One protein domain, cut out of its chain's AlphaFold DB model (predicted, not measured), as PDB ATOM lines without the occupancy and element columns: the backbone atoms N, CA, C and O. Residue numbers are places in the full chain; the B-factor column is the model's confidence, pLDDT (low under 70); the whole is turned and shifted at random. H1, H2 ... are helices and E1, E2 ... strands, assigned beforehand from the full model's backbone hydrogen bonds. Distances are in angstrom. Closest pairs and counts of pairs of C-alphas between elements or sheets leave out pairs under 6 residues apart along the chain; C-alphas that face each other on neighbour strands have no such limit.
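This is residues 5 to 124 of the 705 residues of the protein "LIM zinc-binding domain-containing protein" of Acyrthosiphon pisum (UniProt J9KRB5). Two lobes stand end to end: a five-stranded sheet, E1 to E5, curled like part of a barrel, and a small group of three helices, with H2 and H3 both packed on H1. Residues 56 to 64 lead from one lobe to the other. The printed part has 120 residues, in the order E1 E2 E3 E4 E5 H1 H2 H3; the sheet runs E1 - E2 - E3 - E4 - E5, all antiparallel, and the class is mixed. The whole is loose, with a radius of gyration of the C-alphas of 16.8 A, and elongated, spanning 47 by 30 by 24 A.

The strands are E1, residues 11 to 15, from C-alpha 11 at (-49.921, 14.456, -38.632); E2, 18 to 25, 20.9 A long; E3, 31 to 35; E4, 43 to 47; and E5, 50 to 55. The helices are H1, residues 65 to 83, 27.2 A; H2, 89 to 97, 12.2 A; and H3, 107 to 121, 21.4 A, ending at C-alpha 121 at (-47.830, 20.313, -57.677).

The strongly twisted sheet is a meander, each strand the antiparallel neighbour of the one before. Within hydrogen-bond range are N 13 and O 20 of E1 and E2, 2.9 A; N 21 and O 34 of E2 and E3, 2.8 A; N 33 and O 44 of E3 and E4, 2.8 A; and N 45 and O 53 of E4 and E5, 2.7 A. H1, H2 and H3 are not on the sheet. H1 and H3 touch, the C-alphas of Lys 78 and Ile 117 closest at 5.1 A, the same way at a shallow tilt of 34 degrees, only just short of steep. H1 touches H2 with residues 73 to 81 alone, closest at the C-alphas of Leu 77 and Leu 92, 6.8 A. In H1, H2 and H3 every O i to N i+4 pair is within hydrogen-bond range.

The farthest C-alphas, of Asn 28 and Asn 107, are 47.9 A apart. The printed part has no cut and no long link. Its mean pLDDT is 83.0; residues 7 to 9, 65, 100 to 101 and 103 are under 70.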
ATOM      1  N   LEU A   5     -45.634  13.419 -41.313       77.56
ATOM      2  CA  LEU A   5     -46.879  13.419 -42.083       77.56
ATOM      3  C   LEU A   5     -47.152  12.033 -42.685       77.56
ATOM      4  O   LEU A   5     -46.270  11.398 -43.266       77.56
ATOM      5  N   SER A   6     -48.395  11.573 -42.593       75.06
ATOM      6  CA  SER A   6     -48.881  10.409 -43.344       75.06
ATOM      7  C   SER A   6     -48.847  10.653 -44.859       75.06
ATOM      8  O   SER A   6     -48.708  11.783 -45.328       75.06
ATOM      9  N   GLU A   7     -49.059   9.601 -45.654       65.12
ATOM     10  CA  GLU A   7     -49.234   9.707 -47.113       65.12
ATOM     11  C   GLU A   7     -50.357  10.675 -47.517       65.12
ATOM     12  O   GLU A   7     -50.273  11.312 -48.565       65.12
ATOM     13  N   LYS A   8     -51.368  10.837 -46.653       67.75
ATOM     14  CA  LYS A   8     -52.499  11.766 -46.812       67.75
ATOM     15  C   LYS A   8     -52.266  13.128 -46.141       67.75
ATOM     16  O   LYS A   8     -53.230  13.835 -45.868       67.75
ATOM     17  N   SER A   9     -51.020  13.469 -45.808       68.69
ATOM     18  CA  SER A   9     -50.627  14.738 -45.171       68.69
ATOM     19  C   SER A   9     -51.275  15.019 -43.806       68.69
ATOM     20  O   SER A   9     -51.307  16.159 -43.358       68.69
ATOM     21  N   LYS A  10     -51.774  13.989 -43.111       80.31
ATOM     22  CA  LYS A  10     -52.220  14.093 -41.708       80.31
ATOM     23  C   LYS A  10     -51.045  13.901 -40.746       80.31
ATOM     24  O   LYS A  10     -50.216  13.037 -41.046       80.31
ATOM     25  N   PRO A  11     -50.987  14.618 -39.612       81.56
ATOM     26  CA  PRO A  11     -49.921  14.456 -38.632       81.56
ATOM     27  C   PRO A  11     -49.967  13.066 -37.992       81.56
ATOM     28  O   PRO A  11     -51.038  12.524 -37.709       81.56
ATOM     29  N   LEU A  12     -48.784  12.504 -37.777       85.38
ATOM     30  CA  LEU A  12     -48.521  11.248 -37.096       85.38
ATOM     31  C   LEU A  12     -47.426  11.465 -36.052       85.38
ATOM     32  O   LEU A  12     -46.483  12.222 -36.287       85.38
ATOM     33  N   ILE A  13     -47.522  10.753 -34.936       84.44
ATOM     34  CA  ILE A  13     -46.496  10.744 -33.892       84.44
ATOM     35  C   ILE A  13     -45.763   9.399 -33.962       84.44
ATOM     36  O   ILE A  13     -46.412   8.367 -33.758       84.44
ATOM     37  N   PRO A  14     -44.457   9.370 -34.284       81.56
ATOM     38  CA  PRO A  14     -43.647   8.164 -34.188       81.56
ATOM     39  C   PRO A  14     -43.173   7.947 -32.740       81.56
ATOM     40  O   PRO A  14     -42.517   8.816 -32.171       81.56
ATOM     41  N   ILE A  15     -43.488   6.794 -32.140       80.88
ATOM     42  CA  ILE A  15     -42.984   6.363 -30.820       80.88
ATOM     43  C   ILE A  15     -42.598   4.882 -30.903       80.88
ATOM     44  O   ILE A  15     -43.387   4.071 -31.384       80.88
ATOM     45  N   ASP A  16     -41.383   4.531 -30.474       76.06
ATOM     46  CA  ASP A  16     -40.863   3.152 -30.363       76.06
ATOM     47  C   ASP A  16     -40.957   2.275 -31.634       76.06
ATOM     48  O   ASP A  16     -40.976   1.041 -31.565       76.06
ATOM     49  N   GLY A  17     -40.973   2.900 -32.817       75.25
ATOM     50  CA  GLY A  17     -41.123   2.219 -34.114       75.25
ATOM     51  C   GLY A  17     -42.578   2.029 -34.567       75.25
ATOM     52  O   GLY A  17     -42.834   1.379 -35.581       75.25
ATOM     53  N   TYR A  18     -43.535   2.623 -33.852       83.69
ATOM     54  CA  TYR A  18     -44.957   2.658 -34.186       83.69
ATOM     55  C   TYR A  18     -45.405   4.086 -34.502       83.69
ATOM     56  O   TYR A  18     -44.811   5.054 -34.037       83.69
ATOM     57  N   THR A  19     -46.464   4.240 -35.303       84.81
ATOM     58  CA  THR A  19     -47.058   5.558 -35.580       84.81
ATOM     59  C   THR A  19     -48.462   5.654 -35.015       84.81
ATOM     60  O   THR A  19     -49.243   4.699 -35.091       84.81
ATOM     61  N   PHE A  20     -48.785   6.831 -34.490       85.94
ATOM     62  CA  PHE A  20     -50.100   7.170 -33.967       85.94
ATOM     63  C   PHE A  20     -50.716   8.299 -34.790       85.94
ATOM     64  O   PHE A  20     -50.051   9.295 -35.065       85.94
ATOM     65  N   CYS A  21     -51.981   8.159 -35.172       87.50
ATOM     66  CA  CYS A  21     -52.768   9.161 -35.877       87.50
ATOM     67  C   CYS A  21     -53.750   9.852 -34.926       87.50
ATOM     68  O   CYS A  21     -54.246   9.250 -33.970       87.50
ATOM     69  N   PHE A  22     -54.029  11.130 -35.182       89.00
ATOM     70  CA  PHE A  22     -55.014  11.867 -34.400       89.00
ATOM     71  C   PHE A  22     -56.396  11.231 -34.566       89.00
ATOM     72  O   PHE A  22     -56.857  11.026 -35.691       89.00
ATOM     73  N   HIS A  23     -57.054  10.937 -33.445       88.50
ATOM     74  CA  HIS A  23     -58.394  10.365 -33.436       88.50
ATOM     75  C   HIS A  23     -59.440  11.423 -33.080       88.50
ATOM     76  O   HIS A  23     -60.358  11.648 -33.866       88.50
ATOM     77  N   LYS A  24     -59.318  12.064 -31.909       89.25
ATOM     78  CA  LYS A  24     -60.259  13.098 -31.442       89.25
ATOM     79  C   LYS A  24     -59.736  13.880 -30.236       89.25
ATOM     80  O   LYS A  24     -58.844  13.410 -29.534       89.25
ATOM     81  N   MET A  25     -60.379  15.011 -29.949       89.81
ATOM     82  CA  MET A  25     -60.270  15.710 -28.663       89.81
ATOM     83  C   MET A  25     -61.150  15.031 -27.601       89.81
ATOM     84  O   MET A  25     -62.246  14.551 -27.905       89.81
ATOM     85  N   LEU A  26     -60.665  14.962 -26.364       89.75
ATOM     86  CA  LEU A  26     -61.402  14.550 -25.167       89.75
ATOM     87  C   LEU A  26     -61.721  15.784 -24.301       89.75
ATOM     88  O   LEU A  26     -61.339  16.900 -24.643       89.75
ATOM     89  N   ALA A  27     -62.429  15.586 -23.185       82.69
ATOM     90  CA  ALA A  27     -62.657  16.646 -22.203       82.69
ATOM     91  C   ALA A  27     -61.324  17.221 -21.678       82.69
ATOM     92  O   ALA A  27     -60.331  16.493 -21.608       82.69
ATOM     93  N   ASN A  28     -61.328  18.502 -21.292       83.81
ATOM     94  CA  ASN A  28     -60.158  19.259 -20.815       83.81
ATOM     95  C   ASN A  28     -59.034  19.411 -21.859       83.81
ATOM     96  O   ASN A  28     -57.864  19.336 -21.508       83.81
ATOM     97  N   ASP A  29     -59.382  19.567 -23.141       84.94
ATOM     98  CA  ASP A  29     -58.434  19.778 -24.252       84.94
ATOM     99  C   ASP A  29     -57.374  18.674 -24.444       84.94
ATOM    100  O   ASP A  29     -56.371  18.847 -25.141       84.94
ATOM    101  N   ILE A  30     -57.632  17.478 -23.908       88.88
ATOM    102  CA  ILE A  30     -56.748  16.320 -24.048       88.88
ATOM    103  C   ILE A  30     -56.874  15.735 -25.459       88.88
ATOM    104  O   ILE A  30     -57.953  15.327 -25.898       88.88
ATOM    105  N   GLN A  31     -55.755  15.589 -26.163       91.00
ATOM    106  CA  GLN A  31     -55.720  14.986 -27.495       91.00
ATOM    107  C   GLN A  31     -55.595  13.464 -27.404       91.00
ATOM    108  O   GLN A  31     -54.647  12.949 -26.810       91.00
ATOM    109  N   ARG A  32     -56.500  12.716 -28.049       90.38
ATOM    110  CA  ARG A  32     -56.389  11.258 -28.186       90.38
ATOM    111  C   ARG A  32     -55.842  10.878 -29.557       90.38
ATOM    112  O   ARG A  32     -56.445  11.181 -30.588       90.38
ATOM    113  N   TRP A  33     -54.763  10.112 -29.542       90.88
ATOM    114  CA  TRP A  33     -54.098   9.549 -30.710       90.88
ATOM    115  C   TRP A  33     -54.199   8.023 -30.671       90.88
ATOM    116  O   TRP A  33     -54.104   7.430 -29.601       90.88
ATOM    117  N   THR A  34     -54.421   7.364 -31.801       90.12
ATOM    118  CA  THR A  34     -54.558   5.896 -31.898       90.12
ATOM    119  C   THR A  34     -53.536   5.336 -32.869       90.12
ATOM    120  O   THR A  34     -53.097   6.051 -33.762       90.12
ATOM    121  N   CYS A  35     -53.146   4.071 -32.725       87.69
ATOM    122  CA  CYS A  35     -52.218   3.447 -33.665       87.69
ATOM    123  C   CYS A  35     -52.733   3.541 -35.116       87.69
ATOM    124  O   CYS A  35     -53.915   3.330 -35.380       87.69
ATOM    125  N   SER A  36     -51.838   3.825 -36.066       82.50
ATOM    126  CA  SER A  36     -52.176   3.975 -37.490       82.50
ATOM    127  C   SER A  36     -52.669   2.682 -38.164       82.50
ATOM    128  O   SER A  36     -53.221   2.742 -39.262       82.50
ATOM    129  N   LYS A  37     -52.452   1.504 -37.559       82.81
ATOM    130  CA  LYS A  37     -52.942   0.211 -38.069       82.81
ATOM    131  C   LYS A  37     -54.369  -0.037 -37.574       82.81
ATOM    132  O   LYS A  37     -54.596  -0.103 -36.371       82.81
ATOM    133  N   SER A  38     -55.305  -0.262 -38.500       76.44
ATOM    134  CA  SER A  38     -56.748  -0.408 -38.218       76.44
ATOM    135  C   SER A  38     -57.096  -1.488 -37.189       76.44
ATOM    136  O   SER A  38     -58.084  -1.358 -36.475       76.44
ATOM    137  N   ASN A  39     -56.282  -2.543 -37.096       80.25
ATOM    138  CA  ASN A  39     -56.536  -3.690 -36.220       80.25
ATOM    139  C   ASN A  39     -55.820  -3.577 -34.859       80.25
ATOM    140  O   ASN A  39     -55.861  -4.514 -34.065       80.25
ATOM    141  N   CYS A  40     -55.158  -2.450 -34.578       84.06
ATOM    142  CA  CYS A  40     -54.422  -2.222 -33.341       84.06
ATOM    143  C   CYS A  40     -55.195  -1.286 -32.401       84.06
ATOM    144  O   CYS A  40     -55.645  -0.215 -32.802       84.06
ATOM    145  N   LYS A  41     -55.328  -1.675 -31.127       86.50
ATOM    146  CA  LYS A  41     -56.084  -0.922 -30.106       86.50
ATOM    147  C   LYS A  41     -55.215   0.031 -29.270       86.50
ATOM    148  O   LYS A  41     -55.722   0.638 -28.327       86.50
ATOM    149  N   CYS A  42     -53.930   0.160 -29.602       90.25
ATOM    150  CA  CYS A  42     -52.987   1.042 -28.915       90.25
ATOM    151  C   CYS A  42     -53.355   2.524 -29.098       90.25
ATOM    152  O   CYS A  42     -53.850   2.929 -30.156       90.25
ATOM    153  N   TYR A  43     -53.117   3.340 -28.070       90.81
ATOM    154  CA  TYR A  43     -53.456   4.766 -28.069       90.81
ATOM    155  C   TYR A  43     -52.568   5.584 -27.124       90.81
ATOM    156  O   TYR A  43     -51.968   5.043 -26.202       90.81
ATOM    157  N   LEU A  44     -52.554   6.901 -27.332       90.94
ATOM    158  CA  LEU A  44     -51.915   7.908 -26.486       90.94
ATOM    159  C   LEU A  44     -52.935   9.002 -26.149       90.94
ATOM    160  O   LEU A  44     -53.743   9.387 -26.999       90.94
ATOM    161  N   LYS A  45     -52.889   9.527 -24.928       90.69
ATOM    162  CA  LYS A  45     -53.545  10.771 -24.523       90.69
ATOM    163  C   LYS A  45     -52.465  11.801 -24.218       90.69
ATOM    164  O   LYS A  45     -51.548  11.521 -23.447       90.69
ATOM    165  N   ILE A  46     -52.570  12.963 -24.848       88.50
ATOM    166  CA  ILE A  46     -51.581  14.036 -24.764       88.50
ATOM    167  C   ILE A  46     -52.262  15.292 -24.235       88.50
ATOM    168  O   ILE A  46     -53.279  15.713 -24.784       88.50
ATOM    169  N   ASP A  47     -51.673  15.891 -23.207       87.88
ATOM    170  CA  ASP A  47     -52.037  17.202 -22.669       87.88
ATOM    171  C   ASP A  47     -50.786  18.091 -22.640       87.88
ATOM    172  O   ASP A  47     -49.714  17.638 -22.236       87.88
ATOM    173  N   ASN A  48     -50.885  19.331 -23.126       82.38
ATOM    174  CA  ASN A  48     -49.774  20.291 -23.189       82.38
ATOM    175  C   ASN A  48     -48.445  19.692 -23.712       82.38
ATOM    176  O   ASN A  48     -47.366  19.928 -23.167       82.38
ATOM    177  N   SER A  49     -48.517  18.897 -24.788       79.94
ATOM    178  CA  SER A  49     -47.379  18.181 -25.399       79.94
ATOM    179  C   SER A  49     -46.700  17.112 -24.522       79.94
ATOM    180  O   SER A  49     -45.604  16.655 -24.860       79.94
ATOM    181  N   LYS A  50     -47.337  16.675 -23.431       84.44
ATOM    182  CA  LYS A  50     -46.896  15.568 -22.570       84.44
ATOM    183  C   LYS A  50     -47.872  14.398 -22.658       84.44
ATOM    184  O   LYS A  50     -49.083  14.590 -22.718       84.44
ATOM    185  N   ILE A  51     -47.343  13.177 -22.670       87.00
ATOM    186  CA  ILE A  51     -48.157  11.956 -22.652       87.00
ATOM    187  C   ILE A  51     -48.638  11.743 -21.218       87.00
ATOM    188  O   ILE A  51     -47.820  11.569 -20.319       87.00
ATOM    189  N   ILE A  52     -49.954  11.779 -21.013       88.56
ATOM    190  CA  ILE A  52     -50.579  11.578 -19.697       88.56
ATOM    191  C   ILE A  52     -51.066  10.140 -19.499       88.56
ATOM    192  O   ILE A  52     -51.139   9.661 -18.374       88.56
ATOM    193  N   GLU A  53     -51.394   9.439 -20.587       86.81
ATOM    194  CA  GLU A  53     -51.880   8.059 -20.554       86.81
ATOM    195  C   GLU A  53     -51.579   7.383 -21.892       86.81
ATOM    196  O   GLU A  53     -51.758   7.985 -22.954       86.81
ATOM    197  N   SER A  54     -51.140   6.128 -21.868       87.56
ATOM    198  CA  SER A  54     -50.795   5.386 -23.081       87.56
ATOM    199  C   SER A  54     -51.058   3.895 -22.932       87.56
ATOM    200  O   SER A  54     -50.801   3.319 -21.879       87.56
ATOM    201  N   ASN A  55     -51.500   3.263 -24.016       87.31
ATOM    202  CA  ASN A  55     -51.484   1.815 -24.191       87.31
ATOM    203  C   ASN A  55     -50.639   1.489 -25.428       87.31
ATOM    204  O   ASN A  55     -51.026   1.869 -26.536       87.31
ATOM    205  N   THR A  56     -49.507   0.816 -25.222       82.00
ATOM    206  CA  THR A  56     -48.471   0.540 -26.233       82.00
ATOM    207  C   THR A  56     -48.209  -0.961 -26.442       82.00
ATOM    208  O   THR A  56     -47.177  -1.331 -26.996       82.00
ATOM    209  N   ASP A  57     -49.135  -1.845 -26.048       84.44
ATOM    210  CA  ASP A  57     -49.035  -3.291 -26.316       84.44
ATOM    211  C   ASP A  57     -49.419  -3.635 -27.772       84.44
ATOM    212  O   ASP A  57     -50.558  -3.998 -28.103       84.44
ATOM    213  N   HIS A  58     -48.465  -3.445 -28.685       83.69
ATOM    214  CA  HIS A  58     -48.652  -3.672 -30.115       83.69
ATOM    215  C   HIS A  58     -48.555  -5.162 -30.476       83.69
ATOM    216  O   HIS A  58     -47.493  -5.770 -30.400       83.69
ATOM    217  N   LYS A  59     -49.647  -5.733 -31.003       83.31
ATOM    218  CA  LYS A  59     -49.692  -7.101 -31.567       83.31
ATOM    219  C   LYS A  59     -49.438  -7.132 -33.074       83.31
ATOM    220  O   LYS A  59     -50.140  -7.806 -33.825       83.31
ATOM    221  N   HIS A  60     -48.502  -6.312 -33.526       81.69
ATOM    222  CA  HIS A  60     -48.047  -6.274 -34.908       81.69
ATOM    223  C   HIS A  60     -46.609  -5.770 -34.956       81.69
ATOM    224  O   HIS A  60     -46.155  -5.065 -34.048       81.69
ATOM    225  N   ASP A  61     -45.926  -6.086 -36.050       78.81
ATOM    226  CA  ASP A  61     -44.542  -5.678 -36.240       78.81
ATOM    227  C   ASP A  61     -44.399  -4.155 -36.277       78.81
ATOM    228  O   ASP A  61     -45.325  -3.408 -36.643       78.81
ATOM    229  N   LYS A  62     -43.213  -3.703 -35.866       80.56
ATOM    230  CA  LYS A  62     -42.786  -2.311 -35.997       80.56
ATOM    231  C   LYS A  62     -42.783  -1.906 -37.467       80.56
ATOM    232  O   LYS A  62     -42.681  -2.735 -38.370       80.56
ATOM    233  N   ILE A  63     -42.915  -0.608 -37.711       72.88
ATOM    234  CA  ILE A  63     -42.809  -0.071 -39.064       72.88
ATOM    235  C   ILE A  63     -41.364  -0.245 -39.519       72.88
ATOM    236  O   ILE A  63     -40.445   0.146 -38.804       72.88
ATOM    237  N   ASP A  64     -41.188  -0.815 -40.709       72.75
ATOM    238  CA  ASP A  64     -39.885  -0.903 -41.359       72.75
ATOM    239  C   ASP A  64     -39.253   0.497 -41.427       72.75
ATOM    240  O   ASP A  64     -39.841   1.453 -41.953       72.75
ATOM    241  N   GLU A  65     -38.051   0.614 -40.867       69.38
ATOM    242  CA  GLU A  65     -37.289   1.856 -40.803       69.38
ATOM    243  C   GLU A  65     -37.078   2.450 -42.205       69.38
ATOM    244  O   GLU A  65     -37.152   3.669 -42.380       69.38
ATOM    245  N   ASN A  66     -36.948   1.600 -43.228       71.06
ATOM    246  CA  ASN A  66     -36.803   2.008 -44.625       71.06
ATOM    247  C   ASN A  66     -38.068   2.697 -45.154       71.06
ATOM    248  O   ASN A  66     -37.987   3.724 -45.834       71.06
ATOM    249  N   ILE A  67     -39.252   2.188 -44.796       74.31
ATOM    250  CA  ILE A  67     -40.543   2.790 -45.170       74.31
ATOM    251  C   ILE A  67     -40.701   4.153 -44.488       74.31
ATOM    252  O   ILE A  67     -41.139   5.114 -45.128       74.31
ATOM    253  N   SER A  68     -40.311   4.257 -43.215       72.06
ATOM    254  CA  SER A  68     -40.360   5.508 -42.450       72.06
ATOM    255  C   SER A  68     -39.420   6.575 -43.032       72.06
ATOM    256  O   SER A  68     -39.852   7.697 -43.323       72.06
ATOM    257  N   LYS A  69     -38.162   6.209 -43.315       74.62
ATOM    258  CA  LYS A  69     -37.166   7.080 -43.968       74.62
ATOM    259  C   LYS A  69     -37.641   7.550 -45.347       74.62
ATOM    260  O   LYS A  69     -37.593   8.747 -45.645       74.62
ATOM    261  N   ARG A  70     -38.188   6.644 -46.169       79.06
ATOM    262  CA  ARG A  70     -38.774   6.974 -47.481       79.06
ATOM    263  C   ARG A  70     -39.937   7.959 -47.362       79.06
ATOM    264  O   ARG A  70     -40.040   8.889 -48.164       79.06
ATOM    265  N   GLN A  71     -40.808   7.780 -46.369       79.06
ATOM    266  CA  GLN A  71     -41.946   8.668 -46.133       79.06
ATOM    267  C   GLN A  71     -41.485  10.076 -45.737       79.06
ATOM    268  O   GLN A  71     -41.979  11.061 -46.292       79.06
ATOM    269  N   ALA A  72     -40.516  10.178 -44.824       79.81
ATOM    270  CA  ALA A  72     -39.921  11.452 -44.423       79.81
ATOM    271  C   ALA A  72     -39.308  12.185 -45.629       79.81
ATOM    272  O   ALA A  72     -39.617  13.358 -45.863       79.81
ATOM    273  N   LEU A  73     -38.542  11.466 -46.457       85.00
ATOM    274  CA  LEU A  73     -37.968  11.987 -47.698       85.00
ATOM    275  C   LEU A  73     -39.050  12.485 -48.671       85.00
ATOM    276  O   LEU A  73     -38.973  13.608 -49.173       85.00
ATOM    277  N   SER A  74     -40.088  11.679 -48.918       86.44
ATOM    278  CA  SER A  74     -41.188  12.050 -49.814       86.44
ATOM    279  C   SER A  74     -41.945  13.284 -49.317       86.44
ATOM    280  O   SER A  74     -42.308  14.140 -50.120       86.44
ATOM    281  N   ASN A  75     -42.168  13.416 -48.007       85.31
ATOM    282  CA  ASN A  75     -42.827  14.584 -47.419       85.31
ATOM    283  C   ASN A  75     -41.983  15.854 -47.538       85.31
ATOM    284  O   ASN A  75     -42.519  16.889 -47.934       85.31
ATOM    285  N   SER A  76     -40.677  15.770 -47.257       86.50
ATOM    286  CA  SER A  76     -39.760  16.900 -47.444       86.50
ATOM    287  C   SER A  76     -39.764  17.369 -48.901       86.50
ATOM    288  O   SER A  76     -39.954  18.553 -49.180       86.50
ATOM    289  N   LEU A  77     -39.659  16.430 -49.847       89.38
ATOM    290  CA  LEU A  77     -39.677  16.734 -51.277       89.38
ATOM    291  C   LEU A  77     -41.017  17.287 -51.758       89.38
ATOM    292  O   LEU A  77     -41.010  18.204 -52.571       89.38
ATOM    293  N   LYS A  78     -42.152  16.783 -51.256       89.12
ATOM    294  CA  LYS A  78     -43.479  17.347 -51.553       89.12
ATOM    295  C   LYS A  78     -43.572  18.800 -51.092       89.12
ATOM    296  O   LYS A  78     -43.976  19.640 -51.884       89.12
ATOM    297  N   ARG A  79     -43.142  19.107 -49.862       87.19
ATOM    298  CA  ARG A  79     -43.114  20.483 -49.340       87.19
ATOM    299  C   ARG A  79     -42.236  21.390 -50.209       87.19
ATOM    300  O   ARG A  79     -42.717  22.401 -50.700       87.19
ATOM    301  N   LYS A  80     -40.991  20.987 -50.483       89.06
ATOM    302  CA  LYS A  80     -40.060  21.762 -51.327       89.06
ATOM    303  C   LYS A  80     -40.563  21.937 -52.760       89.06
ATOM    304  O   LYS A  80     -40.337  22.973 -53.366       89.06
ATOM    305  N   ALA A  81     -41.241  20.933 -53.310       87.00
ATOM    306  CA  ALA A  81     -41.814  20.996 -54.650       87.00
ATOM    307  C   ALA A  81     -43.052  21.894 -54.753       87.00
ATOM    308  O   ALA A  81     -43.403  22.274 -55.867       87.00
ATOM    309  N   VAL A  82     -43.716  22.158 -53.628       86.88
ATOM    310  CA  VAL A  82     -44.825  23.107 -53.493       86.88
ATOM    311  C   VAL A  82     -44.296  24.527 -53.269       86.88
ATOM    312  O   VAL A  82     -44.836  25.461 -53.846       86.88
ATOM    313  N   GLU A  83     -43.227  24.683 -52.483       86.12
ATOM    314  CA  GLU A  83     -42.536  25.969 -52.277       86.12
ATOM    315  C   GLU A  83     -41.865  26.478 -53.562       86.12
ATOM    316  O   GLU A  83     -41.912  27.665 -53.856       86.12
ATOM    317  N   ASP A  84     -41.266  25.571 -54.337       83.38
ATOM    318  CA  ASP A  84     -40.636  25.850 -55.628       83.38
ATOM    319  C   ASP A  84     -41.254  24.930 -56.696       83.38
ATOM    320  O   ASP A  84     -40.791  23.807 -56.970       83.38
ATOM    321  N   VAL A  85     -42.374  25.390 -57.263       83.12
ATOM    322  CA  VAL A  85     -43.167  24.630 -58.244       83.12
ATOM    323  C   VAL A  85     -42.415  24.442 -59.563       83.12
ATOM    324  O   VAL A  85     -42.554  23.402 -60.218       83.12
ATOM    325  N   PHE A  86     -41.570  25.401 -59.932       81.19
ATOM    326  CA  PHE A  86     -40.877  25.432 -61.216       81.19
ATOM    327  C   PHE A  86     -39.531  24.699 -61.199       81.19
ATOM    328  O   PHE A  86     -39.049  24.262 -62.249       81.19
ATOM    329  N   ALA A  87     -38.961  24.415 -60.020       84.00
ATOM    330  CA  ALA A  87     -37.769  23.585 -59.917       84.00
ATOM    331  C   ALA A  87     -37.939  22.213 -60.573       84.00
ATOM    332  O   ALA A  87     -38.942  21.509 -60.417       84.00
ATOM    333  N   LYS A  88     -36.877  21.752 -61.235       83.75
ATOM    334  CA  LYS A  88     -36.845  20.408 -61.814       83.75
ATOM    335  C   LYS A  88     -36.950  19.342 -60.709       83.75
ATOM    336  O   LYS A  88     -36.075  19.311 -59.838       83.75
ATOM    337  N   PRO A  89     -37.912  18.396 -60.773       84.88
ATOM    338  CA  PRO A  89     -38.059  17.346 -59.761       84.88
ATOM    339  C   PRO A  89     -36.773  16.549 -59.516       84.88
ATOM    340  O   PRO A  89     -36.418  16.262 -58.377       84.88
ATOM    341  N   SER A  90     -36.002  16.253 -60.570       86.06
ATOM    342  CA  SER A  90     -34.725  15.544 -60.425       86.06
ATOM    343  C   SER A  90     -33.652  16.355 -59.690       86.06
ATOM    344  O   SER A  90     -32.800  15.764 -59.030       86.06
ATOM    345  N   LYS A  91     -33.692  17.692 -59.761       88.00
ATOM    346  CA  LYS A  91     -32.792  18.587 -59.016       88.00
ATOM    347  C   LYS A  91     -33.167  18.610 -57.534       88.00
ATOM    348  O   LYS A  91     -32.270  18.521 -56.701       88.00
ATOM    349  N   LEU A  92     -34.465  18.657 -57.219       89.00
ATOM    350  CA  LEU A  92     -34.970  18.562 -55.844       89.00
ATOM    351  C   LEU A  92     -34.588  17.222 -55.207       89.00
ATOM    352  O   LEU A  92     -33.943  17.211 -54.163       89.00
ATOM    353  N   ILE A  93     -34.886  16.108 -55.885       88.19
ATOM    354  CA  ILE A  93     -34.558  14.754 -55.410       88.19
ATOM    355  C   ILE A  93     -33.055  14.618 -55.146       88.19
ATOM    356  O   ILE A  93     -32.663  14.214 -54.060       88.19
ATOM    357  N   ARG A  94     -32.193  14.997 -56.100       87.06
ATOM    358  CA  ARG A  94     -30.731  14.883 -55.928       87.06
ATOM    359  C   ARG A  94     -30.190  15.742 -54.787       87.06
ATOM    360  O   ARG A  94     -29.273  15.306 -54.100       87.06
ATOM    361  N   ARG A  95     -30.723  16.955 -54.599       88.12
ATOM    362  CA  ARG A  95     -30.332  17.826 -53.479       88.12
ATOM    363  C   ARG A  95     -30.709  17.199 -52.142       88.12
ATOM    364  O   ARG A  95     -29.887  17.214 -51.238       88.12
ATOM    365  N   GLU A  96     -31.898  16.614 -52.047       86.94
ATOM    366  CA  GLU A  96     -32.359  15.979 -50.812       86.94
ATOM    367  C   GLU A  96     -31.588  14.699 -50.491       86.94
ATOM    368  O   GLU A  96     -31.144  14.509 -49.363       86.94
ATOM    369  N   LEU A  97     -31.339  13.863 -51.502       86.31
ATOM    370  CA  LEU A  97     -30.574  12.625 -51.351       86.31
ATOM    371  C   LEU A  97     -29.118  12.862 -50.935       86.31
ATOM    372  O   LEU A  97     -28.524  11.989 -50.320       86.31
ATOM    373  N   LYS A  98     -28.544  14.039 -51.218       82.56
ATOM    374  CA  LYS A  98     -27.186  14.386 -50.765       82.56
ATOM    375  C   LYS A  98     -27.063  14.400 -49.234       82.56
ATOM    376  O   LYS A  98     -25.967  14.220 -48.715       82.56
ATOM    377  N   HIS A  99     -28.170  14.639 -48.534       72.38
ATOM    378  CA  HIS A  99     -28.231  14.740 -47.077       72.38
ATOM    379  C   HIS A  99     -28.936  13.540 -46.422       72.38
ATOM    380  O   HIS A  99     -29.097  13.534 -45.204       72.38
ATOM    381  N   GLY A 100     -29.375  12.549 -47.209       69.06
ATOM    382  CA  GLY A 100     -30.160  11.403 -46.744       69.06
ATOM    383  C   GLY A 100     -29.434  10.063 -46.883       69.06
ATOM    384  O   GLY A 100     -28.426   9.951 -47.575       69.06
ATOM    385  N   ASP A 101     -29.978   9.035 -46.233       67.00
ATOM    386  CA  ASP A 101     -29.525   7.647 -46.362       67.00
ATOM    387  C   ASP A 101     -29.941   7.085 -47.735       67.00
ATOM    388  O   ASP A 101     -31.127   7.009 -48.059       67.00
ATOM    389  N   ILE A 102     -28.954   6.760 -48.575       70.31
ATOM    390  CA  ILE A 102     -29.156   6.296 -49.961       70.31
ATOM    391  C   ILE A 102     -29.280   4.769 -50.016       70.31
ATOM    392  O   ILE A 102     -29.892   4.229 -50.937       70.31
ATOM    393  N   SER A 103     -28.708   4.071 -49.030       68.75
ATOM    394  CA  SER A 103     -28.504   2.618 -49.061       68.75
ATOM    395  C   SER A 103     -29.808   1.813 -49.057       68.75
ATOM    396  O   SER A 103     -29.836   0.670 -49.507       68.75
ATOM    397  N   THR A 104     -30.901   2.432 -48.613       73.12
ATOM    398  CA  THR A 104     -32.206   1.800 -48.406       73.12
ATOM    399  C   THR A 104     -33.215   2.078 -49.527       73.12
ATOM    400  O   THR A 104     -34.364   1.653 -49.425       73.12
ATOM    401  N   LEU A 105     -32.846   2.844 -50.563       79.94
ATOM    402  CA  LEU A 105     -33.769   3.310 -51.605       79.94
ATOM    403  C   LEU A 105     -33.600   2.548 -52.920       79.94
ATOM    404  O   LEU A 105     -32.493   2.382 -53.427       79.94
ATOM    405  N   THR A 106     -34.722   2.170 -53.532       82.94
ATOM    406  CA  THR A 106     -34.756   1.517 -54.848       82.94
ATOM    407  C   THR A 106     -35.173   2.478 -55.967       82.94
ATOM    408  O   THR A 106     -35.711   3.566 -55.737       82.94
ATOM    409  N   ASN A 107     -34.993   2.060 -57.225       83.25
ATOM    410  CA  ASN A 107     -35.501   2.809 -58.383       83.25
ATOM    411  C   ASN A 107     -37.032   2.970 -58.365       83.25
ATOM    412  O   ASN A 107     -37.540   4.022 -58.767       83.25
ATOM    413  N   ASN A 108     -37.757   1.970 -57.856       85.25
ATOM    414  CA  ASN A 108     -39.210   2.032 -57.706       85.25
ATOM    415  C   ASN A 108     -39.614   3.113 -56.698       85.25
ATOM    416  O   ASN A 108     -40.526   3.893 -56.970       85.25
ATOM    417  N   ASP A 109     -38.884   3.242 -55.586       83.94
ATOM    418  CA  ASP A 109     -39.129   4.296 -54.595       83.94
ATOM    419  C   ASP A 109     -38.936   5.689 -55.194       83.94
ATOM    420  O   ASP A 109     -39.766   6.576 -54.993       83.94
ATOM    421  N   LEU A 110     -37.884   5.883 -55.993       86.50
ATOM    422  CA  LEU A 110     -37.660   7.149 -56.691       86.50
ATOM    423  C   LEU A 110     -38.771   7.457 -57.701       86.50
ATOM    424  O   LEU A 110     -39.129   8.624 -57.868       86.50
ATOM    425  N   SER A 111     -39.328   6.441 -58.366       87.06
ATOM    426  CA  SER A 111     -40.486   6.607 -59.252       87.06
ATOM    427  C   SER A 111     -41.721   7.082 -58.477       87.06
ATOM    428  O   SER A 111     -42.307   8.115 -58.808       87.06
ATOM    429  N   LEU A 112     -42.054   6.412 -57.370       86.38
ATOM    430  CA  LEU A 112     -43.179   6.785 -56.505       86.38
ATOM    431  C   LEU A 112     -43.018   8.193 -55.917       86.38
ATOM    432  O   LEU A 112     -43.965   8.980 -55.902       86.38
ATOM    433  N   ILE A 113     -41.806   8.553 -55.484       87.88
ATOM    434  CA  ILE A 113     -41.499   9.900 -54.992       87.88
ATOM    435  C   ILE A 113     -41.721  10.947 -56.093       87.88
ATOM    436  O   ILE A 113     -42.309  11.993 -55.812       87.88
ATOM    437  N   ARG A 114     -41.315  10.678 -57.344       88.25
ATOM    438  CA  ARG A 114     -41.601  11.578 -58.477       88.25
ATOM    439  C   ARG A 114     -43.104  11.748 -58.688       88.25
ATOM    440  O   ARG A 114     -43.555  12.885 -58.801       88.25
ATOM    441  N   HIS A 115     -43.880  10.665 -58.685       86.56
ATOM    442  CA  HIS A 115     -45.341  10.748 -58.807       86.56
ATOM    443  C   HIS A 115     -45.972  11.576 -57.681       86.56
ATOM    444  O   HIS A 115     -46.816  12.431 -57.943       86.56
ATOM    445  N   ASN A 116     -45.513  11.396 -56.440       87.31
ATOM    446  CA  ASN A 116     -45.975  12.177 -55.293       87.31
ATOM    447  C   ASN A 116     -45.658  13.673 -55.429       87.31
ATOM    448  O   ASN A 116     -46.502  14.502 -55.093       87.31
ATOM    449  N   ILE A 117     -44.475  14.023 -55.945       88.06
ATOM    450  CA  ILE A 117     -44.098  15.409 -56.257       88.06
ATOM    451  C   ILE A 117     -45.037  15.996 -57.317       88.06
ATOM    452  O   ILE A 117     -45.578  17.082 -57.122       88.06
ATOM    453  N   HIS A 118     -45.262  15.275 -58.421       83.12
ATOM    454  CA  HIS A 118     -46.155  15.726 -59.490       83.12
ATOM    455  C   HIS A 118     -47.583  15.948 -58.988       83.12
ATOM    456  O   HIS A 118     -48.163  16.996 -59.259       83.12
ATOM    457  N   ARG A 119     -48.114  15.010 -58.195       84.06
ATOM    458  CA  ARG A 119     -49.447  15.121 -57.595       84.06
ATOM    459  C   ARG A 119     -49.555  16.291 -56.616       84.06
ATOM    460  O   ARG A 119     -50.584  16.951 -56.574       84.06
ATOM    461  N   ALA A 120     -48.518  16.552 -55.820       85.56
ATOM    462  CA  ALA A 120     -48.509  17.700 -54.914       85.56
ATOM    463  C   ALA A 120     -48.555  19.029 -55.686       85.56
ATOM    464  O   ALA A 120     -49.298  19.929 -55.309       85.56
ATOM    465  N   ARG A 121     -47.824  19.127 -56.805       86.12
ATOM    466  CA  ARG A 121     -47.830  20.313 -57.677       86.12
ATOM    467  C   ARG A 121     -49.148  20.510 -58.416       86.12
ATOM    468  O   ARG A 121     -49.614  21.640 -58.510       86.12
ATOM    469  N   SER A 122     -49.764  19.432 -58.903       78.62
ATOM    470  CA  SER A 122     -51.018  19.503 -59.668       78.62
ATOM    471  C   SER A 122     -52.223  19.964 -58.846       78.62
ATOM    472  O   SER A 122     -53.278  20.214 -59.410       78.62
ATOM    473  N   ILE A 123     -52.107  20.019 -57.514       80.81
ATOM    474  CA  ILE A 123     -53.141  20.588 -56.637       80.81
ATOM    475  C   ILE A 123     -53.088  22.126 -56.656       80.81
ATOM    476  O   ILE A 123     -54.103  22.770 -56.422       80.81
ATOM    477  N   ILE A 124     -51.914  22.704 -56.922       78.31
ATOM    478  CA  ILE A 124     -51.656  24.149 -56.826       78.31
ATOM    479  C   ILE A 124     -51.680  24.799 -58.205       78.31
ATOM    480  O   ILE A 124     -52.218  25.889 -58.362       78.31
TER     481      ILE A 124